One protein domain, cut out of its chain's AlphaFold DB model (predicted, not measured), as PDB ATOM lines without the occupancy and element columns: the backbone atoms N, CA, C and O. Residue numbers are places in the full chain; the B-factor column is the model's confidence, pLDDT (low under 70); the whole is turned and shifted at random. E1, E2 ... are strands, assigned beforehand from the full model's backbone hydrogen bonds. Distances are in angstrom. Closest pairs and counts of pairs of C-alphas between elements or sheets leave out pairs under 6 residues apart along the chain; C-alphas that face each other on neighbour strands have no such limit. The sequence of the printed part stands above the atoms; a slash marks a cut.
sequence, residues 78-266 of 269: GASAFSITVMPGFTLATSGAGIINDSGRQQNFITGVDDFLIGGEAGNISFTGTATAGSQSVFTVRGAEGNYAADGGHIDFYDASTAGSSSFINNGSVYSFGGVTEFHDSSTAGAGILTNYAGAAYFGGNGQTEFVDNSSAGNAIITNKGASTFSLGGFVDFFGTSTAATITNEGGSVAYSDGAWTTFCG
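What this domain is: This is residues 78 to 266 of the 269 residues of an uncharacterized protein of Verrucomicrobia bacterium (UniProt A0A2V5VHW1). A solenoid of stacked turns, with little regular structure, makes a crossed sandwich of two parallel-stranded sheets. The printed part has 189 residues and 14 named strands, alternating between sheets, class all strand. It is compact, radius of gyration of the C-alphas 15.6 A, spanning 45 by 35 by 28 A.

How they stand to each other: One sheet runs E1, residues 83 to 86; E3, 107 to 111; E5, 137 to 141; E7, 167 to 170; E9, 193 to 196; E11, 221 to 224; E13, 246 to 249. The other, twisted, runs E2, 91 to 101; E4, 124 to 127; E6, 154 to 157; E8, 180 to 183; E10, 208 to 211; E12, 235 to 239; E14, 261 to 265. Across E1 and E3, N 84 and O 108 are within hydrogen-bond range, 2.8 A.

Where its parts are: C-alpha 83 begins E1 at (-14.088, -33.393, -54.728); C-alpha 265 ends E14 at (-21.623, -65.005, -39.082). E2 bends by 102 degrees at residue 96.

The domain as a whole: The printed part has no cut. Long links include residues 112 to 123; residue 117 is under pLDDT 70.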
ATOM      1  N   GLY A  78     -26.839 -27.513 -61.720       97.56
ATOM      2  CA  GLY A  78     -25.743 -26.864 -62.440       97.56
ATOM      3  C   GLY A  78     -24.472 -26.616 -61.620       97.56
ATOM      4  O   GLY A  78     -23.501 -26.115 -62.199       97.56
ATOM      5  N   ALA A  79     -24.436 -27.001 -60.337       98.75
ATOM      6  CA  ALA A  79     -23.239 -26.910 -59.505       98.75
ATOM      7  C   ALA A  79     -22.029 -27.608 -60.151       98.75
ATOM      8  O   ALA A  79     -22.162 -28.536 -60.964       98.75
ATOM      9  N   SER A  80     -20.828 -27.130 -59.821       98.75
ATOM     10  CA  SER A  80     -19.584 -27.750 -60.287       98.75
ATOM     11  C   SER A  80     -19.466 -29.204 -59.792       98.75
ATOM     12  O   SER A  80     -20.184 -29.633 -58.890       98.75
ATOM     13  N   ALA A  81     -18.581 -29.993 -60.407       98.62
ATOM     14  CA  ALA A  81     -18.205 -31.296 -59.857       98.62
ATOM     15  C   ALA A  81     -17.150 -31.068 -58.769       98.62
ATOM     16  O   ALA A  81     -16.038 -30.646 -59.082       98.62
ATOM     17  N   PHE A  82     -17.520 -31.287 -57.514       98.88
ATOM     18  CA  PHE A  82     -16.668 -31.122 -56.345       98.88
ATOM     19  C   PHE A  82     -16.009 -32.442 -55.950       98.88
ATOM     20  O   PHE A  82     -16.585 -33.524 -56.104       98.88
ATOM     21  N   SER A  83     -14.804 -32.321 -55.402       98.75
ATOM     22  CA  SER A  83     -14.088 -33.393 -54.728       98.75
ATOM     23  C   SER A  83     -13.823 -32.963 -53.289       98.75
ATOM     24  O   SER A  83     -13.029 -32.057 -53.046       98.75
ATOM     25  N   ILE A  84     -14.510 -33.585 -52.334       98.94
ATOM     26  CA  ILE A  84     -14.459 -33.233 -50.913       98.94
ATOM     27  C   ILE A  84     -13.655 -34.301 -50.179       98.94
ATOM     28  O   ILE A  84     -14.067 -35.455 -50.100       98.94
ATOM     29  N   THR A  85     -12.503 -33.918 -49.643       98.81
ATOM     30  CA  THR A  85     -11.595 -34.805 -48.912       98.81
ATOM     31  C   THR A  85     -11.701 -34.541 -47.419       98.81
ATOM     32  O   THR A  85     -11.428 -33.431 -46.968       98.81
ATOM     33  N   VAL A  86     -12.047 -35.560 -46.639       98.81
ATOM     34  CA  VAL A  86     -11.947 -35.504 -45.179       98.81
ATOM     35  C   VAL A  86     -10.512 -35.802 -44.787       98.81
ATOM     36  O   VAL A  86     -10.002 -36.874 -45.102       98.81
ATOM     37  N   MET A  87      -9.836 -34.843 -44.161       98.00
ATOM     38  CA  MET A  87      -8.436 -35.016 -43.786       98.00
ATOM     39  C   MET A  87      -8.288 -36.066 -42.665       98.00
ATOM     40  O   MET A  87      -9.236 -36.267 -41.901       98.00
ATOM     41  N   PRO A  88      -7.121 -36.731 -42.560       95.56
ATOM     42  CA  PRO A  88      -6.822 -37.675 -41.480       95.56
ATOM     43  C   PRO A  88      -7.138 -37.121 -40.089       95.56
ATOM     44  O   PRO A  88      -6.884 -35.941 -39.835       95.56
ATOM     45  N   GLY A  89      -7.704 -37.960 -39.218       95.88
ATOM     46  CA  GLY A  89      -8.024 -37.603 -37.831       95.88
ATOM     47  C   GLY A  89      -9.341 -36.840 -37.655       95.88
ATOM     48  O   GLY A  89      -9.702 -36.476 -36.534       95.88
ATOM     49  N   PHE A  90     -10.081 -36.594 -38.742       97.81
ATOM     50  CA  PHE A  90     -11.340 -35.856 -38.707       97.81
ATOM     51  C   PHE A  90     -12.510 -36.646 -39.291       97.81
ATOM     52  O   PHE A  90     -12.354 -37.496 -40.167       97.81
ATOM     53  N   THR A  91     -13.703 -36.286 -38.820       98.62
ATOM     54  CA  THR A  91     -14.980 -36.821 -39.287       98.62
ATOM     55  C   THR A  91     -15.788 -35.732 -39.985       98.62
ATOM     56  O   THR A  91     -15.927 -34.625 -39.455       98.62
ATOM     57  N   LEU A  92     -16.364 -36.067 -41.140       98.81
ATOM     58  CA  LEU A  92     -17.490 -35.354 -41.738       98.81
ATOM     59  C   LEU A  92     -18.769 -36.158 -41.488       98.81
ATOM     60  O   LEU A  92     -18.968 -37.211 -42.089       98.81
ATOM     61  N   ALA A  93     -19.640 -35.659 -40.620       98.69
ATOM     62  CA  ALA A  93     -20.900 -36.302 -40.281       98.69
ATOM     63  C   ALA A  93     -22.094 -35.603 -40.941       98.69
ATOM     64  O   ALA A  93     -22.154 -34.372 -41.023       98.69
ATOM     65  N   THR A  94     -23.083 -36.395 -41.350       98.38
ATOM     66  CA  THR A  94     -24.422 -35.903 -41.673       98.38
ATOM     67  C   THR A  94     -25.462 -36.601 -40.801       98.38
ATOM     68  O   THR A  94     -25.585 -37.823 -40.831       98.38
ATOM     69  N   SER A  95     -26.209 -35.821 -40.018       95.69
ATOM     70  CA  SER A  95     -27.210 -36.329 -39.060       95.69
ATOM     71  C   SER A  95     -28.652 -35.956 -39.419       95.69
ATOM     72  O   SER A  95     -29.602 -36.328 -38.728       95.69
ATOM     73  N   GLY A  96     -28.828 -35.210 -40.512       96.50
ATOM     74  CA  GLY A  96     -30.117 -34.767 -41.028       96.50
ATOM     75  C   GLY A  96     -30.531 -35.487 -42.306       96.50
ATOM     76  O   GLY A  96     -30.705 -36.701 -42.331       96.50
ATOM     77  N   ALA A  97     -30.728 -34.719 -43.381       97.94
ATOM     78  CA  ALA A  97     -31.109 -35.275 -44.676       97.94
ATOM     79  C   ALA A  97     -29.948 -35.992 -45.396       97.94
ATOM     80  O   ALA A  97     -30.198 -36.855 -46.232       97.94
ATOM     81  N   GLY A  98     -28.689 -35.679 -45.071       98.62
ATOM     82  CA  GLY A  98     -27.524 -36.251 -45.752       98.62
ATOM     83  C   GLY A  98     -27.146 -35.493 -47.025       98.62
ATOM     84  O   GLY A  98     -27.106 -34.264 -47.033       98.62
ATOM     85  N   ILE A  99     -26.835 -36.202 -48.106       98.88
ATOM     86  CA  ILE A  99     -26.358 -35.624 -49.367       98.88
ATOM     87  C   ILE A  99     -27.491 -35.559 -50.391       98.88
ATOM     88  O   ILE A  99     -28.096 -36.570 -50.750       98.88
ATOM     89  N   ILE A 100     -27.723 -34.357 -50.917       98.69
ATOM     90  CA  ILE A 100     -28.705 -34.068 -51.962       98.69
ATOM     91  C   ILE A 100     -27.940 -33.542 -53.174       98.69
ATOM     92  O   ILE A 100     -27.378 -32.449 -53.135       98.69
ATOM     93  N   ASN A 101     -27.883 -34.328 -54.248       98.62
ATOM     94  CA  ASN A 101     -27.155 -33.965 -55.458       98.62
ATOM     95  C   ASN A 101     -28.103 -33.741 -56.643       98.62
ATOM     96  O   ASN A 101     -28.401 -34.665 -57.402       98.62
ATOM     97  N   ASP A 102     -28.504 -32.485 -56.831       98.44
ATOM     98  CA  ASP A 102     -29.336 -32.037 -57.953       98.44
ATOM     99  C   ASP A 102     -28.501 -31.452 -59.106       98.44
ATOM    100  O   ASP A 102     -29.046 -30.975 -60.106       98.44
ATOM    101  N   SER A 103     -27.167 -31.498 -59.002       98.50
ATOM    102  CA  SER A 103     -26.246 -30.836 -59.937       98.50
ATOM    103  C   SER A 103     -26.247 -31.411 -61.354       98.50
ATOM    104  O   SER A 103     -25.838 -30.727 -62.295       98.50
ATOM    105  N   GLY A 104     -26.689 -32.662 -61.516       97.88
ATOM    106  CA  GLY A 104     -26.547 -33.423 -62.761       97.88
ATOM    107  C   GLY A 104     -25.102 -33.840 -63.066       97.88
ATOM    108  O   GLY A 104     -24.807 -34.258 -64.186       97.88
ATOM    109  N   ARG A 105     -24.189 -33.701 -62.096       98.19
ATOM    110  CA  ARG A 105     -22.795 -34.146 -62.167       98.19
ATOM    111  C   ARG A 105     -22.481 -35.079 -61.007       98.19
ATOM    112  O   ARG A 105     -23.050 -34.959 -59.923       98.19
ATOM    113  N   GLN A 106     -21.548 -35.996 -61.244       98.44
ATOM    114  CA  GLN A 106     -21.043 -36.864 -60.192       98.44
ATOM    115  C   GLN A 106     -20.202 -36.051 -59.201       98.44
ATOM    116  O   GLN A 106     -19.293 -35.334 -59.619       98.44
ATOM    117  N   GLN A 107     -20.518 -36.168 -57.913       98.81
ATOM    118  CA  GLN A 107     -19.742 -35.577 -56.819       98.81
ATOM    119  C   GLN A 107     -18.824 -36.641 -56.225       98.81
ATOM    120  O   GLN A 107     -19.186 -37.821 -56.205       98.81
ATOM    121  N   ASN A 108     -17.643 -36.246 -55.758       98.69
ATOM    122  CA  ASN A 108     -16.670 -37.172 -55.194       98.69
ATOM    123  C   ASN A 108     -16.378 -36.825 -53.733       98.69
ATOM    124  O   ASN A 108     -16.089 -35.678 -53.402       98.69
ATOM    125  N   PHE A 109     -16.424 -37.830 -52.872       98.88
ATOM    126  CA  PHE A 109     -16.058 -37.746 -51.468       98.88
ATOM    127  C   PHE A 109     -14.892 -38.694 -51.218       98.88
ATOM    128  O   PHE A 109     -14.903 -39.831 -51.685       98.88
ATOM    129  N   ILE A 110     -13.871 -38.231 -50.510       98.88
ATOM    130  CA  ILE A 110     -12.637 -38.977 -50.280       98.88
ATOM    131  C   ILE A 110     -12.351 -38.989 -48.785       98.88
ATOM    132  O   ILE A 110     -12.317 -37.939 -48.146       98.88
ATOM    133  N   THR A 111     -12.071 -40.159 -48.227       98.38
ATOM    134  CA  THR A 111     -11.447 -40.260 -46.905       98.38
ATOM    135  C   THR A 111      -9.933 -40.157 -47.082       98.38
ATOM    136  O   THR A 111      -9.319 -41.002 -47.739       98.38
ATOM    137  N   GLY A 112      -9.318 -39.107 -46.552       95.88
ATOM    138  CA  GLY A 112      -7.869 -38.951 -46.537       95.88
ATOM    139  C   GLY A 112      -7.196 -40.015 -45.672       95.88
ATOM    140  O   GLY A 112      -7.824 -40.609 -44.807       95.88
ATOM    141  N   VAL A 113      -5.912 -40.243 -45.910       93.94
ATOM    142  CA  VAL A 113      -5.031 -41.056 -45.059       93.94
ATOM    143  C   VAL A 113      -3.706 -40.320 -44.962       93.94
ATOM    144  O   VAL A 113      -3.364 -39.562 -45.881       93.94
ATOM    145  N   ASP A 114      -2.997 -40.494 -43.855       89.19
ATOM    146  CA  ASP A 114      -1.615 -40.047 -43.759       89.19
ATOM    147  C   ASP A 114      -0.621 -41.127 -44.241       89.19
ATOM    148  O   ASP A 114      -0.964 -42.291 -44.467       89.19
ATOM    149  N   ASP A 115       0.625 -40.695 -44.433       83.25
ATOM    150  CA  ASP A 115       1.767 -41.547 -44.786       83.25
ATOM    151  C   ASP A 115       2.738 -41.671 -43.595       83.25
ATOM    152  O   ASP A 115       3.964 -41.668 -43.742       83.25
ATOM    153  N   PHE A 116       2.218 -41.675 -42.359       79.88
ATOM    154  CA  PHE A 116       3.081 -41.795 -41.191       79.88
ATOM    155  C   PHE A 116       3.601 -43.232 -41.027       79.88
ATOM    156  O   PHE A 116       2.945 -44.219 -41.349       79.88
ATOM    157  N   LEU A 117       4.829 -43.369 -40.518       66.31
ATOM    158  CA  LEU A 117       5.510 -44.666 -40.460       66.31
ATOM    159  C   LEU A 117       4.841 -45.665 -39.491       66.31
ATOM    160  O   LEU A 117       5.016 -46.866 -39.680       66.31
ATOM    161  N   ILE A 118       4.152 -45.197 -38.439       72.31
ATOM    162  CA  ILE A 118       3.484 -46.046 -37.432       72.31
ATOM    163  C   ILE A 118       2.260 -45.325 -36.857       72.31
ATOM    164  O   ILE A 118       2.436 -44.308 -36.196       72.31
ATOM    165  N   GLY A 119       1.058 -45.896 -36.972       75.06
ATOM    166  CA  GLY A 119      -0.145 -45.322 -36.344       75.06
ATOM    167  C   GLY A 119      -0.700 -44.114 -37.093       75.06
ATOM    168  O   GLY A 119      -1.057 -43.117 -36.473       75.06
ATOM    169  N   GLY A 120      -0.681 -44.197 -38.422       84.12
ATOM    170  CA  GLY A 120      -1.301 -43.208 -39.285       84.12
ATOM    171  C   GLY A 120      -2.816 -43.151 -39.119       84.12
ATOM    172  O   GLY A 120      -3.453 -44.193 -38.979       84.12
ATOM    173  N   GLU A 121      -3.378 -41.949 -39.141       91.81
ATOM    174  CA  GLU A 121      -4.812 -41.703 -39.035       91.81
ATOM    175  C   GLU A 121      -5.474 -41.668 -40.419       91.81
ATOM    176  O   GLU A 121      -4.843 -41.432 -41.461       91.81
ATOM    177  N   ALA A 122      -6.794 -41.833 -40.420       95.00
ATOM    178  CA  ALA A 122      -7.612 -41.720 -41.611       95.00
ATOM    179  C   ALA A 122      -8.796 -40.772 -41.404       95.00
ATOM    180  O   ALA A 122      -9.186 -40.449 -40.283       95.00
ATOM    181  N   GLY A 123      -9.328 -40.270 -42.514       97.69
ATOM    182  CA  GLY A 123     -10.557 -39.497 -42.541       97.69
ATOM    183  C   GLY A 123     -11.770 -40.416 -42.438       97.69
ATOM    184  O   GLY A 123     -11.767 -41.541 -42.944       97.69
ATOM    185  N   ASN A 124     -12.827 -39.901 -41.827       98.62
ATOM    186  CA  ASN A 124     -14.072 -40.622 -41.613       98.62
ATOM    187  C   ASN A 124     -15.262 -39.832 -42.183       98.62
ATOM    188  O   ASN A 124     -15.342 -38.612 -42.030       98.62
ATOM    189  N   ILE A 125     -16.194 -40.514 -42.848       98.88
ATOM    190  CA  ILE A 125     -17.479 -39.932 -43.257       98.88
ATOM    191  C   ILE A 125     -18.590 -40.725 -42.580       98.88
ATOM    192  O   ILE A 125     -18.665 -41.933 -42.755       98.88
ATOM    193  N   SER A 126     -19.477 -40.057 -41.849       98.81
ATOM    194  CA  SER A 126     -20.516 -40.731 -41.067       98.81
ATOM    195  C   SER A 126     -21.919 -40.257 -41.445       98.81
ATOM    196  O   SER A 126     -22.178 -39.057 -41.585       98.81
ATOM    197  N   PHE A 127     -22.841 -41.202 -41.599       98.88
ATOM    198  CA  PHE A 127     -24.268 -40.963 -41.797       98.88
ATOM    199  C   PHE A 127     -25.040 -41.519 -40.601       98.88
ATOM    200  O   PHE A 127     -24.947 -42.706 -40.293       98.88
ATOM    201  N   THR A 128     -25.830 -40.678 -39.936       98.69
ATOM    202  CA  THR A 128     -26.593 -41.063 -38.736       98.69
ATOM    203  C   THR A 128     -28.072 -40.696 -38.862       98.69
ATOM    204  O   THR A 128     -28.494 -40.007 -39.801       98.69
ATOM    205  N   GLY A 129     -28.899 -41.197 -37.944       98.19
ATOM    206  CA  GLY A 129     -30.342 -40.993 -37.951       98.19
ATOM    207  C   GLY A 129     -30.996 -41.567 -39.208       98.19
ATOM    208  O   GLY A 129     -31.128 -42.777 -39.363       98.19
ATOM    209  N   THR A 130     -31.434 -40.690 -40.106       98.06
ATOM    210  CA  THR A 130     -32.075 -41.057 -41.382       98.06
ATOM    211  C   THR A 130     -31.329 -40.495 -42.591       98.06
ATOM    212  O   THR A 130     -31.896 -40.414 -43.683       98.06
ATOM    213  N   ALA A 131     -30.084 -40.050 -42.402       98.69
ATOM    214  CA  ALA A 131     -29.300 -39.420 -43.452       98.69
ATOM    215  C   ALA A 131     -29.069 -40.372 -44.633       98.69
ATOM    216  O   ALA A 131     -28.891 -41.581 -44.459       98.69
ATOM    217  N   THR A 132     -29.058 -39.822 -45.849       98.75
ATOM    218  CA  THR A 132     -28.709 -40.578 -47.055       98.75
ATOM    219  C   THR A 132     -27.387 -40.121 -47.661       98.75
ATOM    220  O   THR A 132     -27.117 -38.928 -47.737       98.75
ATOM    221  N   ALA A 133     -26.590 -41.046 -48.194       98.69
ATOM    222  CA  ALA A 133     -25.477 -40.717 -49.088       98.69
ATOM    223  C   ALA A 133     -25.939 -40.284 -50.497       98.69
ATOM    224  O   ALA A 133     -25.115 -39.951 -51.355       98.69
ATOM    225  N   GLY A 134     -27.253 -40.286 -50.742       97.56
ATOM    226  CA  GLY A 134     -27.890 -39.707 -51.915       97.56
ATOM    227  C   GLY A 134     -27.769 -40.560 -53.177       97.56
ATOM    228  O   GLY A 134     -27.906 -41.785 -53.169       97.56
ATOM    229  N   SER A 135     -27.581 -39.874 -54.301       97.06
ATOM    230  CA  SER A 135     -27.377 -40.466 -55.624       97.06
ATOM    231  C   SER A 135     -26.349 -39.645 -56.395       97.06
ATOM    232  O   SER A 135     -26.083 -38.497 -56.040       97.06
ATOM    233  N   GLN A 136     -25.778 -40.216 -57.461       97.31
ATOM    234  CA  GLN A 136     -24.747 -39.551 -58.272       97.31
ATOM    235  C   GLN A 136     -23.551 -39.051 -57.437       97.31
ATOM    236  O   GLN A 136     -22.912 -38.059 -57.784       97.31
ATOM    237  N   SER A 137     -23.227 -39.749 -56.352       98.25
ATOM    238  CA  SER A 137     -22.022 -39.516 -55.561       98.25
ATOM    239  C   SER A 137     -21.126 -40.745 -55.629       98.25
ATOM    240  O   SER A 137     -21.610 -41.881 -55.700       98.25
ATOM    241  N   VAL A 138     -19.819 -40.513 -55.626       98.81
ATOM    242  CA  VAL A 138     -18.792 -41.539 -55.452       98.81
ATOM    243  C   VAL A 138     -18.072 -41.268 -54.151       98.81
ATOM    244  O   VAL A 138     -17.693 -40.137 -53.866       98.81
ATOM    245  N   PHE A 139     -17.869 -42.329 -53.393       98.88
ATOM    246  CA  PHE A 139     -17.080 -42.337 -52.186       98.88
ATOM    247  C   PHE A 139     -15.829 -43.168 -52.430       98.88
ATOM    248  O   PHE A 139     -15.908 -44.372 -52.670       98.88
ATOM    249  N   THR A 140     -14.675 -42.515 -52.398       98.62
ATOM    250  CA  THR A 140     -13.368 -43.156 -52.498       98.62
ATOM    251  C   THR A 140     -12.803 -43.320 -51.098       98.62
ATOM    252  O   THR A 140     -12.299 -42.367 -50.500       98.62
ATOM    253  N   VAL A 141     -12.868 -44.544 -50.589       98.56
ATOM    254  CA  VAL A 141     -12.365 -44.892 -49.267       98.56
ATOM    255  C   VAL A 141     -10.935 -45.391 -49.421       98.56
ATOM    256  O   VAL A 141     -10.685 -46.446 -50.008       98.56
ATOM    257  N   ARG A 142      -9.960 -44.574 -49.025       97.25
ATOM    258  CA  ARG A 142      -8.535 -44.876 -49.235       97.25
ATOM    259  C   ARG A 142      -8.067 -45.944 -48.252       97.25
ATOM    260  O   ARG A 142      -8.385 -45.861 -47.076       97.25
ATOM    261  N   GLY A 143      -7.288 -46.915 -48.720       94.88
ATOM    262  CA  GLY A 143      -6.496 -47.755 -47.823       94.88
ATOM    263  C   GLY A 143      -5.302 -46.976 -47.273       94.88
ATOM    264  O   GLY A 143      -4.885 -45.987 -47.876       94.88
ATOM    265  N   ALA A 144      -4.756 -47.432 -46.149       92.44
ATOM    266  CA  ALA A 144      -3.599 -46.821 -45.506       92.44
ATOM    267  C   ALA A 144      -2.394 -46.680 -46.462       92.44
ATOM    268  O   ALA A 144      -2.078 -47.600 -47.230       92.44
ATOM    269  N   GLU A 145      -1.697 -45.546 -46.378       86.62
ATOM    270  CA  GLU A 145      -0.431 -45.307 -47.091       86.62
ATOM    271  C   GLU A 145       0.783 -45.465 -46.175       86.62
ATOM    272  O   GLU A 145       1.811 -45.986 -46.612       86.62
ATOM    273  N   GLY A 146       0.617 -45.128 -44.894       76.31
ATOM    274  CA  GLY A 146       1.590 -45.380 -43.842       76.31
ATOM    275  C   GLY A 146       1.897 -46.864 -43.598       76.31
ATOM    276  O   GLY A 146       1.153 -47.776 -43.974       76.31
ATOM    277  N   ASN A 147       3.024 -47.117 -42.930       71.19
ATOM    278  CA  ASN A 147       3.422 -48.466 -42.515       71.19
ATOM    279  C   ASN A 147       2.737 -48.875 -41.194       71.19
ATOM    280  O   ASN A 147       2.132 -48.052 -40.520       71.19
ATOM    281  N   TYR A 148       2.852 -50.166 -40.853       70.88
ATOM    282  CA  TYR A 148       2.480 -50.825 -39.586       70.88
ATOM    283  C   TYR A 148       1.398 -50.123 -38.738       70.88
ATOM    284  O   TYR A 148       1.689 -49.185 -37.995       70.88
ATOM    285  N   ALA A 149       0.181 -50.680 -38.749       77.75
ATOM    286  CA  ALA A 149      -0.951 -50.218 -37.938       77.75
ATOM    287  C   ALA A 149      -1.423 -48.786 -38.256       77.75
ATOM    288  O   ALA A 149      -1.939 -48.107 -37.378       77.75
ATOM    289  N   ALA A 150      -1.232 -48.328 -39.496       86.12
ATOM    290  CA  ALA A 150      -1.942 -47.166 -40.026       86.12
ATOM    291  C   ALA A 150      -3.370 -47.552 -40.432       86.12
ATOM    292  O   ALA A 150      -3.580 -48.638 -40.996       86.12
ATOM    293  N   ASP A 151      -4.309 -46.656 -40.157       90.12
ATOM    294  CA  ASP A 151      -5.729 -46.832 -40.426       90.12
ATOM    295  C   ASP A 151      -6.052 -46.575 -41.902       90.12
ATOM    296  O   ASP A 151      -5.465 -45.720 -42.572       90.12
ATOM    297  N   GLY A 152      -7.005 -47.347 -42.417       94.00
ATOM    298  CA  GLY A 152      -7.668 -47.037 -43.673       94.00
ATOM    299  C   GLY A 152      -8.814 -46.058 -43.443       94.00
ATOM    300  O   GLY A 152      -9.354 -45.943 -42.346       94.00
ATOM    301  N   GLY A 153      -9.191 -45.351 -44.499       97.00
ATOM    302  CA  GLY A 153     -10.368 -44.502 -44.522       97.00
ATOM    303  C   GLY A 153     -11.637 -45.256 -44.164       97.00
ATOM    304  O   GLY A 153     -11.742 -46.464 -44.394       97.00
ATOM    305  N   HIS A 154     -12.609 -44.515 -43.645       98.00
ATOM    306  CA  HIS A 154     -13.828 -45.106 -43.127       98.00
ATOM    307  C   HIS A 154     -15.089 -44.374 -43.593       98.00
ATOM    308  O   HIS A 154     -15.128 -43.140 -43.620       98.00
ATOM    309  N   ILE A 155     -16.131 -45.138 -43.918       98.81
ATOM    310  CA  ILE A 155     -17.493 -44.630 -44.082       98.81
ATOM    311  C   ILE A 155     -18.465 -45.436 -43.234       98.81
ATOM    312  O   ILE A 155     -18.683 -46.609 -43.521       98.81
ATOM    313  N   ASP A 156     -19.115 -44.781 -42.277       98.81
ATOM    314  CA  ASP A 156     -20.094 -45.426 -41.410       98.81
ATOM    315  C   ASP A 156     -21.531 -45.026 -41.746       98.81
ATOM    316  O   ASP A 156     -21.842 -43.849 -41.974       98.81
ATOM    317  N   PHE A 157     -22.432 -45.994 -41.626       98.94
ATOM    318  CA  PHE A 157     -23.874 -45.801 -41.600       98.94
ATOM    319  C   PHE A 157     -24.450 -46.342 -40.286       98.94
ATOM    320  O   PHE A 157     -24.387 -47.539 -40.019       98.94
ATOM    321  N   TYR A 158     -25.068 -45.469 -39.493       98.81
ATOM    322  CA  TYR A 158     -25.713 -45.802 -38.216       98.81
ATOM    323  C   TYR A 158     -27.235 -45.602 -38.267       98.81
ATOM    324  O   TYR A 158     -27.774 -45.019 -39.219       98.81
ATOM    325  N   ASP A 159     -27.939 -46.060 -37.230       98.62
ATOM    326  CA  ASP A 159     -29.386 -45.912 -37.053       98.62
ATOM    327  C   ASP A 159     -30.209 -46.474 -38.234       98.62
ATOM    328  O   ASP A 159     -30.201 -47.675 -38.498       98.62
ATOM    329  N   ALA A 160     -30.971 -45.630 -38.936       98.50
ATOM    330  CA  ALA A 160     -31.781 -45.961 -40.108       98.50
ATOM    331  C   ALA A 160     -31.275 -45.231 -41.369       98.50
ATOM    332  O   ALA A 160     -32.043 -44.974 -42.302       98.50
ATOM    333  N   SER A 161     -29.993 -44.856 -41.386       98.88
ATOM    334  CA  SER A 161     -29.351 -44.179 -42.514       98.88
ATOM    335  C   SER A 161     -29.219 -45.091 -43.741       98.88
ATOM    336  O   SER A 161     -29.389 -46.314 -43.678       98.88
ATOM    337  N   THR A 162     -28.942 -44.496 -44.907       98.81
ATOM    338  CA  THR A 162     -28.814 -45.267 -46.148       98.81
ATOM    339  C   THR A 162     -27.749 -44.762 -47.111       98.81
ATOM    340  O   THR A 162     -27.662 -43.573 -47.412       98.81
ATOM    341  N   ALA A 163     -27.019 -45.691 -47.727       98.69
ATOM    342  CA  ALA A 163     -26.108 -45.400 -48.832       98.69
ATOM    343  C   ALA A 163     -26.817 -44.925 -50.120       98.69
ATOM    344  O   ALA A 163     -26.165 -44.489 -51.074       98.69
ATOM    345  N   GLY A 164     -28.153 -44.994 -50.165       98.31
ATOM    346  CA  GLY A 164     -28.946 -44.540 -51.300       98.31
ATOM    347  C   GLY A 164     -28.625 -45.334 -52.566       98.31
ATOM    348  O   GLY A 164     -28.751 -46.555 -52.586       98.31
ATOM    349  N   SER A 165     -28.244 -44.637 -53.635       98.38
ATOM    350  CA  SER A 165     -27.803 -45.230 -54.914       98.38
ATOM    351  C   SER A 165     -26.397 -44.762 -55.309       98.38
ATOM    352  O   SER A 165     -26.033 -44.737 -56.486       98.38
ATOM    353  N   SER A 166     -25.612 -44.348 -54.316       98.62
ATOM    354  CA  SER A 166     -24.237 -43.891 -54.500       98.62
ATOM    355  C   SER A 166     -23.269 -45.060 -54.707       98.62
ATOM    356  O   SER A 166     -23.597 -46.225 -54.474       98.62
ATOM    357  N   SER A 167     -22.073 -44.748 -55.205       98.75
ATOM    358  CA  SER A 167     -21.009 -45.731 -55.424       98.75
ATOM    359  C   SER A 167     -19.929 -45.612 -54.354       98.75
ATOM    360  O   SER A 167     -19.493 -44.507 -54.051       98.75
ATOM    361  N   PHE A 168     -19.469 -46.741 -53.828       98.88
ATOM    362  CA  PHE A 168     -18.467 -46.837 -52.770       98.88
ATOM    363  C   PHE A 168     -17.302 -47.685 -53.268       98.88
ATOM    364  O   PHE A 168     -17.490 -48.802 -53.761       98.88
ATOM    365  N   ILE A 169     -16.101 -47.128 -53.181       98.88
ATOM    366  CA  ILE A 169     -14.854 -47.745 -53.617       98.88
ATOM    367  C   ILE A 169     -13.970 -47.897 -52.387       98.88
ATOM    368  O   ILE A 169     -13.305 -46.950 -51.973       98.88
ATOM    369  N   ASN A 170     -13.964 -49.099 -51.824       98.69
ATOM    370  CA  ASN A 170     -13.113 -49.467 -50.704       98.69
ATOM    371  C   ASN A 170     -11.776 -49.953 -51.258       98.69
ATOM    372  O   ASN A 170     -11.677 -51.061 -51.792       98.69
ATOM    373  N   ASN A 171     -10.758 -49.096 -51.209       97.94
ATOM    374  CA  ASN A 171      -9.442 -49.414 -51.751       97.94
ATOM    375  C   ASN A 171      -8.668 -50.325 -50.800       97.94
ATOM    376  O   ASN A 171      -8.624 -50.070 -49.602       97.94
ATOM    377  N   GLY A 172      -7.967 -51.322 -51.335       95.88
ATOM    378  CA  GLY A 172      -6.901 -51.959 -50.573       95.88
ATOM    379  C   GLY A 172      -5.757 -50.985 -50.282       95.88
ATOM    380  O   GLY A 172      -5.617 -49.937 -50.916       95.88
ATOM    381  N   SER A 173      -4.924 -51.347 -49.319       93.50
ATOM    382  CA  SER A 173      -3.739 -50.610 -48.900       93.50
ATOM    383  C   SER A 173      -2.465 -51.264 -49.431       93.50
ATOM    384  O   SER A 173      -2.480 -52.380 -49.966       93.50
ATOM    385  N   VAL A 174      -1.339 -50.571 -49.265       88.62
ATOM    386  CA  VAL A 174      -0.016 -51.128 -49.575       88.62
ATOM    387  C   VAL A 174       0.533 -51.945 -48.396       88.62
ATOM    388  O   VAL A 174       1.169 -52.969 -48.634       88.62
ATOM    389  N   TYR A 175       0.274 -51.536 -47.146       80.88
ATOM    390  CA  TYR A 175       0.978 -52.077 -45.969       80.88
ATOM    391  C   TYR A 175       0.103 -52.472 -44.767       80.88
ATOM    392  O   TYR A 175       0.542 -53.291 -43.963       80.88
ATOM    393  N   SER A 176      -1.075 -51.869 -44.589       89.00
ATOM    394  CA  SER A 176      -1.869 -51.960 -43.347       89.00
ATOM    395  C   SER A 176      -3.357 -52.143 -43.666       89.00
ATOM    396  O   SER A 176      -3.671 -52.922 -44.558       89.00
ATOM    397  N   PHE A 177      -4.286 -51.452 -43.013       91.88
ATOM    398  CA  PHE A 177      -5.722 -51.596 -43.260       91.88
ATOM    399  C   PHE A 177      -6.158 -50.957 -44.584       91.88
ATOM    400  O   PHE A 177      -5.681 -49.883 -44.958       91.88
ATOM    401  N   GLY A 178      -7.035 -51.639 -45.325       95.31
ATOM    402  CA  GLY A 178      -7.713 -51.057 -46.483       95.31
ATOM    403  C   GLY A 178      -8.829 -50.100 -46.064       95.31
ATOM    404  O   GLY A 178      -9.110 -49.933 -44.884       95.31
ATOM    405  N   GLY A 179      -9.452 -49.454 -47.044       97.69
ATOM    406  CA  GLY A 179     -10.635 -48.632 -46.833       97.69
ATOM    407  C   GLY A 179     -11.848 -49.483 -46.466       97.69
ATOM    408  O   GLY A 179     -12.010 -50.597 -46.975       97.69
ATOM    409  N   VAL A 180     -12.699 -48.940 -45.603       98.44
ATOM    410  CA  VAL A 180     -13.819 -49.654 -44.988       98.44
ATOM    411  C   VAL A 180     -15.123 -48.873 -45.165       98.44
ATOM    412  O   VAL A 180     -15.166 -47.666 -44.936       98.44
ATOM    413  N   THR A 181     -16.199 -49.564 -45.549       98.88
ATOM    414  CA  THR A 181     -17.575 -49.051 -45.423       98.88
ATOM    415  C   THR A 181     -18.379 -49.958 -44.487       98.88
ATOM    416  O   THR A 181     -18.527 -51.141 -44.795       98.88
ATOM    417  N   GLU A 182     -18.938 -49.428 -43.400       98.69
ATOM    418  CA  GLU A 182     -19.720 -50.192 -42.414       98.69
ATOM    419  C   GLU A 182     -21.180 -49.744 -42.325       98.69
ATOM    420  O   GLU A 182     -21.516 -48.564 -42.452       98.69
ATOM    421  N   PHE A 183     -22.058 -50.717 -42.080       98.88
ATOM    422  CA  PHE A 183     -23.481 -50.526 -41.833       98.88
ATOM    423  C   PHE A 183     -23.866 -51.148 -40.488       98.88
ATOM    424  O   PHE A 183     -23.775 -52.362 -40.315       98.88
ATOM    425  N   HIS A 184     -24.366 -50.330 -39.566       98.50
ATOM    426  CA  HIS A 184     -24.793 -50.726 -38.221       98.50
ATOM    427  C   HIS A 184     -26.308 -50.587 -38.030       98.50
ATOM    428  O   HIS A 184     -27.023 -50.063 -38.897       98.50
ATOM    429  N   ASP A 185     -26.803 -51.044 -36.877       98.19
ATOM    430  CA  ASP A 185     -28.192 -50.890 -36.437       98.19
ATOM    431  C   ASP A 185     -29.214 -51.403 -37.469       98.19
ATOM    432  O   ASP A 185     -29.302 -52.602 -37.722       98.19
ATOM    433  N   SER A 186     -30.020 -50.511 -38.051       98.44
ATOM    434  CA  SER A 186     -31.019 -50.795 -39.090       98.44
ATOM    435  C   SER A 186     -30.699 -50.112 -40.424       98.44
ATOM    436  O   SER A 186     -31.576 -49.990 -41.284       98.44
ATOM    437  N   SER A 187     -29.460 -49.648 -40.596       98.88
ATOM    438  CA  SER A 187     -29.023 -48.933 -41.791       98.88
ATOM    439  C   SER A 187     -29.004 -49.840 -43.027       98.88
ATOM    440  O   SER A 187     -29.061 -51.073 -42.942       98.88
ATOM    441  N   THR A 188     -28.956 -49.238 -44.220       98.81
ATOM    442  CA  THR A 188     -28.974 -50.019 -45.463       98.81
ATOM    443  C   THR A 188     -28.107 -49.474 -46.587       98.81
ATOM    444  O   THR A 188     -28.129 -48.281 -46.904       98.81
ATOM    445  N   ALA A 189     -27.445 -50.383 -47.304       98.69
ATOM    446  CA  ALA A 189     -26.749 -50.067 -48.547       98.69
ATOM    447  C   ALA A 189     -27.694 -49.664 -49.699       98.69
ATOM    448  O   ALA A 189     -27.232 -49.222 -50.751       98.69
ATOM    449  N   GLY A 190     -29.016 -49.779 -49.520       98.38
ATOM    450  CA  GLY A 190     -30.004 -49.294 -50.481       98.38
ATOM    451  C   GLY A 190     -29.863 -49.969 -51.846       98.38
ATOM    452  O   GLY A 190     -29.900 -51.191 -51.947       98.38
ATOM    453  N   ALA A 191     -29.731 -49.171 -52.901       98.44
ATOM    454  CA  ALA A 191     -29.393 -49.609 -54.256       98.44
ATOM    455  C   ALA A 191     -27.961 -49.180 -54.638       98.44
ATOM    456  O   ALA A 191     -27.679 -48.913 -55.808       98.44
ATOM    457  N   GLY A 192     -27.081 -49.040 -53.643       98.31
ATOM    458  CA  GLY A 192     -25.700 -48.622 -53.831       98.31
ATOM    459  C   GLY A 192     -24.874 -49.631 -54.628       98.31
ATOM    460  O   GLY A 192     -25.216 -50.810 -54.759       98.31
ATOM    461  N   ILE A 193     -23.751 -49.154 -55.156       98.69
ATOM    462  CA  ILE A 193     -22.752 -49.985 -55.834       98.69
ATOM    463  C   ILE A 193     -21.502 -49.983 -54.967       98.69
ATOM    464  O   ILE A 193     -20.885 -48.938 -54.794       98.69
ATOM    465  N   LEU A 194     -21.119 -51.137 -54.434       98.88
ATOM    466  CA  LEU A 194     -19.980 -51.265 -53.531       98.88
ATOM    467  C   LEU A 194     -18.910 -52.124 -54.195       98.88
ATOM    468  O   LEU A 194     -19.184 -53.230 -54.661       98.88
ATOM    469  N   THR A 195     -17.691 -51.600 -54.274       98.81
ATOM    470  CA  THR A 195     -16.531 -52.327 -54.791       98.81
ATOM    471  C   THR A 195     -15.456 -52.401 -53.722       98.81
ATOM    472  O   THR A 195     -14.908 -51.376 -53.321       98.81
ATOM    473  N   ASN A 196     -15.127 -53.623 -53.314       98.69
ATOM    474  CA  ASN A 196     -14.083 -53.923 -52.345       98.69
ATOM    475  C   ASN A 196     -12.847 -54.409 -53.096       98.69
ATOM    476  O   ASN A 196     -12.871 -55.476 -53.716       98.69
ATOM    477  N   TYR A 197     -11.784 -53.610 -53.105       98.06
ATOM    478  CA  TYR A 197     -10.543 -53.954 -53.789       98.06
ATOM    479  C   TYR A 197      -9.656 -54.859 -52.934       98.06
ATOM    480  O   TYR A 197      -9.608 -54.742 -51.717       98.06
ATOM    481  N   ALA A 198      -8.909 -55.744 -53.587       96.75
ATOM    482  CA  ALA A 198      -7.832 -56.491 -52.950       96.75
ATOM    483  C   ALA A 198      -6.705 -55.572 -52.454       96.75
ATOM    484  O   ALA A 198      -6.617 -54.411 -52.868       96.75
ATOM    485  N   GLY A 199      -5.804 -56.115 -51.632       94.00
ATOM    486  CA  GLY A 199      -4.592 -55.406 -51.215       94.00
ATOM    487  C   GLY A 199      -3.769 -54.914 -52.408       94.00
ATOM    488  O   GLY A 199      -3.495 -55.675 -53.342       94.00
ATOM    489  N   ALA A 200      -3.368 -53.640 -52.373       91.69
ATOM    490  CA  ALA A 200      -2.707 -52.953 -53.483       91.69
ATOM    491  C   ALA A 200      -1.241 -53.387 -53.680       91.69
ATOM    492  O   ALA A 200      -0.655 -53.147 -54.736       91.69
ATOM    493  N   ALA A 201      -0.650 -54.057 -52.688       90.00
ATOM    494  CA  ALA A 201       0.694 -54.622 -52.749       90.00
ATOM    495  C   ALA A 201       0.792 -55.958 -51.996       90.00
ATOM    496  O   ALA A 201      -0.188 -56.449 -51.442       90.00
ATOM    497  N   TYR A 202       1.986 -56.557 -52.004       88.25
ATOM    498  CA  TYR A 202       2.282 -57.792 -51.275       88.25
ATOM    499  C   TYR A 202       1.961 -57.614 -49.792       88.25
ATOM    500  O   TYR A 202       2.531 -56.730 -49.158       88.25
ATOM    501  N   PHE A 203       1.085 -58.464 -49.254       84.56
ATOM    502  CA  PHE A 203       0.588 -58.378 -47.874       84.56
ATOM    503  C   PHE A 203      -0.172 -57.087 -47.520       84.56
ATOM    504  O   PHE A 203      -0.417 -56.842 -46.343       84.56
ATOM    505  N   GLY A 204      -0.560 -56.278 -48.511       88.75
ATOM    506  CA  GLY A 204      -1.407 -55.113 -48.279       88.75
ATOM    507  C   GLY A 204      -2.798 -55.529 -47.807       88.75
ATOM    508  O   GLY A 204      -3.314 -56.570 -48.230       88.75
ATOM    509  N   GLY A 205      -3.407 -54.722 -46.941       92.00
ATOM    510  CA  GLY A 205      -4.774 -54.959 -46.493       92.00
ATOM    511  C   GLY A 205      -5.769 -54.722 -47.610       92.00
ATOM    512  O   GLY A 205      -5.591 -53.887 -48.492       92.00
ATOM    513  N   ASN A 206      -6.827 -55.496 -47.577       95.25
ATOM    514  CA  ASN A 206      -7.932 -55.457 -48.507       95.25
ATOM    515  C   ASN A 206      -8.946 -54.376 -48.114       95.25
ATOM    516  O   ASN A 206      -9.118 -54.055 -46.944       95.25
ATOM    517  N   GLY A 207      -9.599 -53.800 -49.116       97.56
ATOM    518  CA  GLY A 207     -10.792 -52.996 -48.909       97.56
ATOM    519  C   GLY A 207     -11.975 -53.895 -48.569       97.56
ATOM    520  O   GLY A 207     -12.056 -55.033 -49.050       97.56
ATOM    521  N   GLN A 208     -12.886 -53.381 -47.749       97.62
ATOM    522  CA  GLN A 208     -13.949 -54.191 -47.167       97.62
ATOM    523  C   GLN A 208     -15.264 -53.430 -46.997       97.62
ATOM    524  O   GLN A 208     -15.302 -52.203 -46.881       97.62
ATOM    525  N   THR A 209     -16.358 -54.188 -46.986       98.69
ATOM    526  CA  THR A 209     -17.679 -53.723 -46.557       98.69
ATOM    527  C   THR A 209     -18.169 -54.616 -45.428       98.69
ATOM    528  O   THR A 209     -18.077 -55.835 -45.554       98.69
ATOM    529  N   GLU A 210     -18.752 -54.051 -44.378       98.44
ATOM    530  CA  GLU A 210     -19.317 -54.846 -43.284       98.44
ATOM    531  C   GLU A 210     -20.767 -54.452 -43.006       98.44
ATOM    532  O   GLU A 210     -21.142 -53.280 -43.037       98.44
ATOM    533  N   PHE A 211     -21.598 -55.464 -42.761       98.62
ATOM    534  CA  PHE A 211     -22.974 -55.311 -42.310       98.62
ATOM    535  C   PHE A 211     -23.103 -55.929 -40.925       98.62
ATOM    536  O   PHE A 211     -22.943 -57.138 -40.761       98.62
ATOM    537  N   VAL A 212     -23.419 -55.106 -39.933       97.44
ATOM    538  CA  VAL A 212     -23.515 -55.477 -38.520       97.44
ATOM    539  C   VAL A 212     -24.962 -55.331 -38.038       97.44
ATOM    540  O   VAL A 212     -25.790 -54.679 -38.681       97.44
ATOM    541  N   ASP A 213     -25.293 -55.977 -36.922       95.44
ATOM    542  CA  ASP A 213     -26.610 -55.920 -36.276       95.44
ATOM    543  C   ASP A 213     -27.766 -56.336 -37.202       95.44
ATOM    544  O   ASP A 213     -27.788 -57.462 -37.700       95.44
ATOM    545  N   ASN A 214     -28.755 -55.463 -37.409       96.56
ATOM    546  CA  ASN A 214     -29.929 -55.679 -38.254       96.56
ATOM    547  C   ASN A 214     -29.846 -54.868 -39.567       96.56
ATOM    548  O   ASN A 214     -30.870 -54.580 -40.195       96.56
ATOM    549  N   SER A 215     -28.638 -54.487 -39.986       98.50
ATOM    550  CA  SER A 215     -28.421 -53.744 -41.225       98.50
ATOM    551  C   SER A 215     -28.727 -54.586 -42.473       98.50
ATOM    552  O   SER A 215     -28.886 -55.812 -42.437       98.50
ATOM    553  N   SER A 216     -28.858 -53.934 -43.625       98.56
ATOM    554  CA  SER A 216     -29.233 -54.615 -44.866       98.56
ATOM    555  C   SER A 216     -28.431 -54.146 -46.068       98.56
ATOM    556  O   SER A 216     -28.442 -52.962 -46.409       98.56
ATOM    557  N   ALA A 217     -27.861 -55.087 -46.820       98.50
ATOM    558  CA  ALA A 217     -27.329 -54.807 -48.149       98.50
ATOM    559  C   ALA A 217     -28.424 -54.392 -49.151       98.50
ATOM    560  O   ALA A 217     -28.111 -53.880 -50.222       98.50
ATOM    561  N   GLY A 218     -29.708 -54.574 -48.823       97.88
ATOM    562  CA  GLY A 218     -30.830 -54.128 -49.644       97.88
ATOM    563  C   GLY A 218     -30.787 -54.695 -51.066       97.88
ATOM    564  O   GLY A 218     -30.710 -55.904 -51.270       97.88
ATOM    565  N   ASN A 219     -30.838 -53.803 -52.054       98.25
ATOM    566  CA  ASN A 219     -30.694 -54.109 -53.480       98.25
ATOM    567  C   ASN A 219     -29.300 -53.742 -54.015       98.25
ATOM    568  O   ASN A 219     -29.142 -53.548 -55.222       98.25
ATOM    569  N   ALA A 220     -28.306 -53.591 -53.139       98.56
ATOM    570  CA  ALA A 220     -26.972 -53.201 -53.550       98.56
ATOM    571  C   ALA A 220     -26.329 -54.241 -54.476       98.56
ATOM    572  O   ALA A 220     -26.608 -55.446 -54.419       98.56
ATOM    573  N   ILE A 221     -25.424 -53.752 -55.319       98.62
ATOM    574  CA  ILE A 221     -24.516 -54.582 -56.105       98.62
ATOM    575  C   ILE A 221     -23.153 -54.505 -55.433       98.62
ATOM    576  O   ILE A 221     -22.529 -53.446 -55.413       98.62
ATOM    577  N   ILE A 222     -22.695 -55.633 -54.902       98.81
ATOM    578  CA  ILE A 222     -21.421 -55.732 -54.195       98.81
ATOM    579  C   ILE A 222     -20.457 -56.551 -55.049       98.81
ATOM    580  O   ILE A 222     -20.752 -57.682 -55.438       98.81
ATOM    581  N   THR A 223     -19.298 -55.976 -55.359       98.75
ATOM    582  CA  THR A 223     -18.217 -56.653 -56.081       98.75
ATOM    583  C   THR A 223     -16.970 -56.682 -55.221       98.75
ATOM    584  O   THR A 223     -16.360 -55.647 -54.957       98.75
ATOM    585  N   ASN A 224     -16.551 -57.879 -54.847       98.62
ATOM    586  CA  ASN A 224     -15.300 -58.104 -54.155       98.62
ATOM    587  C   ASN A 224     -14.255 -58.555 -55.179       98.62
ATOM    588  O   ASN A 224     -14.439 -59.553 -55.887       98.62
ATOM    589  N   LYS A 225     -13.171 -57.791 -55.300       98.31
ATOM    590  CA  LYS A 225     -12.106 -58.018 -56.280       98.31
ATOM    591  C   LYS A 225     -11.108 -59.043 -55.763       98.31
ATOM    592  O   LYS A 225     -10.593 -58.900 -54.659       98.31
ATOM    593  N   GLY A 226     -10.801 -60.052 -56.573       97.25
ATOM    594  CA  GLY A 226      -9.718 -60.986 -56.283       97.25
ATOM    595  C   GLY A 226      -8.361 -60.297 -56.385       97.25
ATOM    596  O   GLY A 226      -8.208 -59.295 -57.090       97.25
ATOM    597  N   ALA A 227      -7.364 -60.820 -55.677       95.56
ATOM    598  CA  ALA A 227      -6.041 -60.218 -55.668       95.56
ATOM    599  C   ALA A 227      -5.308 -60.382 -57.012       95.56
ATOM    600  O   ALA A 227      -5.435 -61.386 -57.720       95.56
ATOM    601  N   SER A 228      -4.522 -59.367 -57.377       92.12
ATOM    602  CA  SER A 228      -3.589 -59.394 -58.519       92.12
ATOM    603  C   SER A 228      -2.123 -59.462 -58.094       92.12
ATOM    604  O   SER A 228      -1.221 -59.447 -58.929       92.12
ATOM    605  N   THR A 229      -1.881 -59.523 -56.789       87.56
ATOM    606  CA  THR A 229      -0.578 -59.674 -56.140       87.56
ATOM    607  C   THR A 229      -0.702 -60.750 -55.055       87.56
ATOM    608  O   THR A 229      -1.768 -61.338 -54.880       87.56
ATOM    609  N   PHE A 230       0.381 -61.050 -54.333       88.56
ATOM    610  CA  PHE A 230       0.315 -61.920 -53.156       88.56
ATOM    611  C   PHE A 230      -0.307 -61.150 -51.977       88.56
ATOM    612  O   PHE A 230       0.390 -60.680 -51.073       88.56
ATOM    613  N   SER A 231      -1.616 -60.940 -52.056       90.50
ATOM    614  CA  SER A 231      -2.445 -60.227 -51.090       90.50
ATOM    615  C   SER A 231      -3.801 -60.916 -50.950       90.50
ATOM    616  O   SER A 231      -4.116 -61.864 -51.677       90.50
ATOM    617  N   LEU A 232      -4.588 -60.434 -49.992       92.00
ATOM    618  CA  LEU A 232      -5.963 -60.864 -49.805       92.00
ATOM    619  C   LEU A 232      -6.876 -60.182 -50.828       92.00
ATOM    620  O   LEU A 232      -6.710 -58.995 -51.130       92.00
ATOM    621  N   GLY A 233      -7.857 -60.927 -51.342       96.06
ATOM    622  CA  GLY A 233      -8.967 -60.351 -52.095       96.06
ATOM    623  C   GLY A 233      -9.784 -59.377 -51.241       96.06
ATOM    624  O   GLY A 233      -9.779 -59.450 -50.013       96.06
ATOM    625  N   GLY A 234     -10.497 -58.459 -51.890       97.81
ATOM    626  CA  GLY A 234     -11.537 -57.677 -51.227       97.81
ATOM    627  C   GLY A 234     -12.605 -58.596 -50.642       97.81
ATOM    628  O   GLY A 234     -12.765 -59.738 -51.092       97.81
ATOM    629  N   PHE A 235     -13.355 -58.111 -49.658       98.06
ATOM    630  CA  PHE A 235     -14.387 -58.929 -49.033       98.06
ATOM    631  C   PHE A 235     -15.577 -58.133 -48.522       98.06
ATOM    632  O   PHE A 235     -15.562 -56.904 -48.453       98.06
ATOM    633  N   VAL A 236     -16.623 -58.882 -48.188       98.56
ATOM    634  CA  VAL A 236     -17.787 -58.378 -47.470       98.56
ATOM    635  C   VAL A 236     -18.173 -59.349 -46.367       98.56
ATOM    636  O   VAL A 236     -18.267 -60.554 -46.620       98.56
ATOM    637  N   ASP A 237     -18.446 -58.825 -45.179       97.94
ATOM    638  CA  ASP A 237     -18.898 -59.619 -44.040       97.94
ATOM    639  C   ASP A 237     -20.312 -59.223 -43.601       97.94
ATOM    640  O   ASP A 237     -20.703 -58.057 -43.627       97.94
ATOM    641  N   PHE A 238     -21.089 -60.237 -43.216       98.19
ATOM    642  CA  PHE A 238     -22.436 -60.110 -42.670       98.19
ATOM    643  C   PHE A 238     -22.471 -60.700 -41.264       98.19
ATOM    644  O   PHE A 238     -22.389 -61.922 -41.093       98.19
ATOM    645  N   PHE A 239     -22.624 -59.837 -40.268       96.94
ATOM    646  CA  PHE A 239     -22.719 -60.188 -38.859       96.94
ATOM    647  C   PHE A 239     -24.157 -60.082 -38.337       96.94
ATOM    648  O   PHE A 239     -25.006 -59.392 -38.908       96.94
ATOM    649  N   GLY A 240     -24.436 -60.787 -37.239       92.94
ATOM    650  CA  GLY A 240     -25.716 -60.705 -36.536       92.94
ATOM    651  C   GLY A 240     -26.904 -61.164 -37.386       92.94
ATOM    652  O   GLY A 240     -26.926 -62.286 -37.898       92.94
ATOM    653  N   THR A 241     -27.921 -60.309 -37.503       95.19
ATOM    654  CA  THR A 241     -29.138 -60.561 -38.292       95.19
ATOM    655  C   THR A 241     -29.165 -59.773 -39.600       95.19
ATOM    656  O   THR A 241     -30.237 -59.599 -40.186       95.19
ATOM    657  N   SER A 242     -28.006 -59.300 -40.064       97.50
ATOM    658  CA  SER A 242     -27.903 -58.548 -41.306       97.50
ATOM    659  C   SER A 242     -28.284 -59.379 -42.537       97.50
ATOM    660  O   SER A 242     -28.307 -60.614 -42.526       97.50
ATOM    661  N   THR A 243     -28.637 -58.694 -43.627       97.69
ATOM    662  CA  THR A 243     -29.143 -59.336 -44.854       97.69
ATOM    663  C   THR A 243     -28.286 -59.005 -46.068       97.69
ATOM    664  O   THR A 243     -27.899 -57.857 -46.265       97.69
ATOM    665  N   ALA A 244     -28.018 -60.008 -46.905       96.44
ATOM    666  CA  ALA A 244     -27.230 -59.860 -48.129       96.44
ATOM    667  C   ALA A 244     -28.046 -59.423 -49.353       96.44
ATOM    668  O   ALA A 244     -29.271 -59.536 -49.386       96.44
ATOM    669  N   ALA A 245     -27.319 -58.970 -50.378       94.44
ATOM    670  CA  ALA A 245     -27.826 -58.568 -51.688       94.44
ATOM    671  C   ALA A 245     -27.122 -59.354 -52.816       94.44
ATOM    672  O   ALA A 245     -26.688 -60.492 -52.618       94.44
ATOM    673  N   THR A 246     -27.006 -58.767 -54.013       95.56
ATOM    674  CA  THR A 246     -26.259 -59.383 -55.121       95.56
ATOM    675  C   THR A 246     -24.763 -59.198 -54.897       95.56
ATOM    676  O   THR A 246     -24.274 -58.070 -54.884       95.56
ATOM    677  N   ILE A 247     -24.034 -60.306 -54.751       98.50
ATOM    678  CA  ILE A 247     -22.603 -60.302 -54.436       98.50
ATOM    679  C   ILE A 247     -21.832 -61.076 -55.505       98.50
ATOM    680  O   ILE A 247     -22.179 -62.210 -55.839       98.50
ATOM    681  N   THR A 248     -20.765 -60.468 -56.024       98.62
ATOM    682  CA  THR A 248     -19.799 -61.103 -56.929       98.62
ATOM    683  C   THR A 248     -18.441 -61.184 -56.246       98.62
ATOM    684  O   THR A 248     -17.859 -60.156 -55.916       98.62
ATOM    685  N   ASN A 249     -17.926 -62.401 -56.081       98.44
ATOM    686  CA  ASN A 249     -16.562 -62.650 -55.621       98.44
ATOM    687  C   ASN A 249     -15.692 -63.031 -56.820       98.44
ATOM    688  O   ASN A 249     -15.911 -64.069 -57.450       98.44
ATOM    689  N   GLU A 250     -14.723 -62.185 -57.151       98.31
ATOM    690  CA  GLU A 250     -13.761 -62.462 -58.215       98.31
ATOM    691  C   GLU A 250     -12.611 -63.344 -57.700       98.31
ATOM    692  O   GLU A 250     -12.141 -63.204 -56.571       98.31
ATOM    693  N   GLY A 251     -12.141 -64.270 -58.536       96.88
ATOM    694  CA  GLY A 251     -10.967 -65.085 -58.220       96.88
ATOM    695  C   GLY A 251      -9.667 -64.281 -58.284       96.88
ATOM    696  O   GLY A 251      -9.588 -63.268 -58.979       96.88
ATOM    697  N   GLY A 252      -8.632 -64.760 -57.591       95.06
ATOM    698  CA  GLY A 252      -7.279 -64.230 -57.734       95.06
ATOM    699  C   GLY A 252      -6.772 -64.398 -59.170       95.06
ATOM    700  O   GLY A 252      -7.069 -65.394 -59.836       95.06
ATOM    701  N   SER A 253      -6.028 -63.412 -59.666       92.69
ATOM    702  CA  SER A 253      -5.587 -63.350 -61.069       92.69
ATOM    703  C   SER A 253      -4.139 -63.798 -61.291       92.69
ATOM    704  O   SER A 253      -3.702 -63.901 -62.440       92.69
ATOM    705  N   VAL A 254      -3.396 -64.107 -60.223       87.75
ATOM    706  CA  VAL A 254      -2.007 -64.587 -60.291       87.75
ATOM    707  C   VAL A 254      -1.794 -65.833 -59.424       87.75
ATOM    708  O   VAL A 254      -2.640 -66.231 -58.626       87.75
ATOM    709  N   ALA A 255      -0.660 -66.512 -59.604       84.69
ATOM    710  CA  ALA A 255      -0.337 -67.670 -58.777       84.69
ATOM    711  C   ALA A 255      -0.218 -67.254 -57.304       84.69
ATOM    712  O   ALA A 255       0.473 -66.286 -56.990       84.69
ATOM    713  N   TYR A 256      -0.854 -68.023 -56.419       80.31
ATOM    714  CA  TYR A 256      -0.843 -67.812 -54.968       80.31
ATOM    715  C   TYR A 256      -1.508 -66.510 -54.481       80.31
ATOM    716  O   TYR A 256      -1.320 -66.149 -53.326       80.31
ATOM    717  N   SER A 257      -2.272 -65.811 -55.327       88.31
ATOM    718  CA  SER A 257      -3.142 -64.716 -54.880       88.31
ATOM    719  C   SER A 257      -4.491 -65.249 -54.420       88.31
ATOM    720  O   SER A 257      -5.062 -66.113 -55.099       88.31
ATOM    721  N   ASP A 258      -5.035 -64.684 -53.347       92.38
ATOM    722  CA  ASP A 258      -6.339 -65.093 -52.844       92.38
ATOM    723  C   ASP A 258      -7.479 -64.556 -53.717       92.38
ATOM    724  O   ASP A 258      -7.429 -63.465 -54.298       92.38
ATOM    725  N   GLY A 259      -8.534 -65.363 -53.820       95.75
ATOM    726  CA  GLY A 259      -9.817 -64.885 -54.314       95.75
ATOM    727  C   GLY A 259     -10.461 -63.935 -53.313       95.75
ATOM    728  O   GLY A 259     -10.132 -63.927 -52.130       95.75
ATOM    729  N   ALA A 260     -11.406 -63.147 -53.800       97.75
ATOM    730  CA  ALA A 260     -12.320 -62.431 -52.936       97.75
ATOM    731  C   ALA A 260     -13.263 -63.390 -52.200       97.75
ATOM    732  O   ALA A 260     -13.527 -64.502 -52.675       97.75
ATOM    733  N   TRP A 261     -13.816 -62.951 -51.070       97.88
ATOM    734  CA  TRP A 261     -14.735 -63.774 -50.289       97.88
ATOM    735  C   TRP A 261     -15.897 -62.994 -49.682       97.88
ATOM    736  O   TRP A 261     -15.996 -61.768 -49.733       97.88
ATOM    737  N   THR A 262     -16.816 -63.767 -49.116       98.06
ATOM    738  CA  THR A 262     -17.944 -63.275 -48.338       98.06
ATOM    739  C   THR A 262     -18.111 -64.146 -47.112       98.06
ATOM    740  O   THR A 262     -18.148 -65.374 -47.253       98.06
ATOM    741  N   THR A 263     -18.266 -63.531 -45.944       97.19
ATOM    742  CA  THR A 263     -18.545 -64.253 -44.699       97.19
ATOM    743  C   THR A 263     -19.951 -63.950 -44.206       97.19
ATOM    744  O   THR A 263     -20.432 -62.826 -44.290       97.19
ATOM    745  N   PHE A 264     -20.605 -64.972 -43.656       96.38
ATOM    746  CA  PHE A 264     -21.847 -64.835 -42.902       96.38
ATOM    747  C   PHE A 264     -21.615 -65.391 -41.499       96.38
ATOM    748  O   PHE A 264     -21.374 -66.594 -41.358       96.38
ATOM    749  N   CYS A 265     -21.701 -64.553 -40.466       92.44
ATOM    750  CA  CYS A 265     -21.623 -65.005 -39.082       92.44
ATOM    751  C   CYS A 265     -22.720 -64.415 -38.182       92.44
ATOM    752  O   CYS A 265     -22.653 -63.276 -37.741       92.44
ATOM    753  N   GLY A 266     -23.691 -65.250 -37.802       80.62
ATOM    754  CA  GLY A 266     -24.796 -64.833 -36.928       80.62
ATOM    755  C   GLY A 266     -24.484 -64.770 -35.424       80.62
ATOM    756  O   GLY A 266     -25.290 -64.236 -34.672       80.62
TER     757      GLY A 266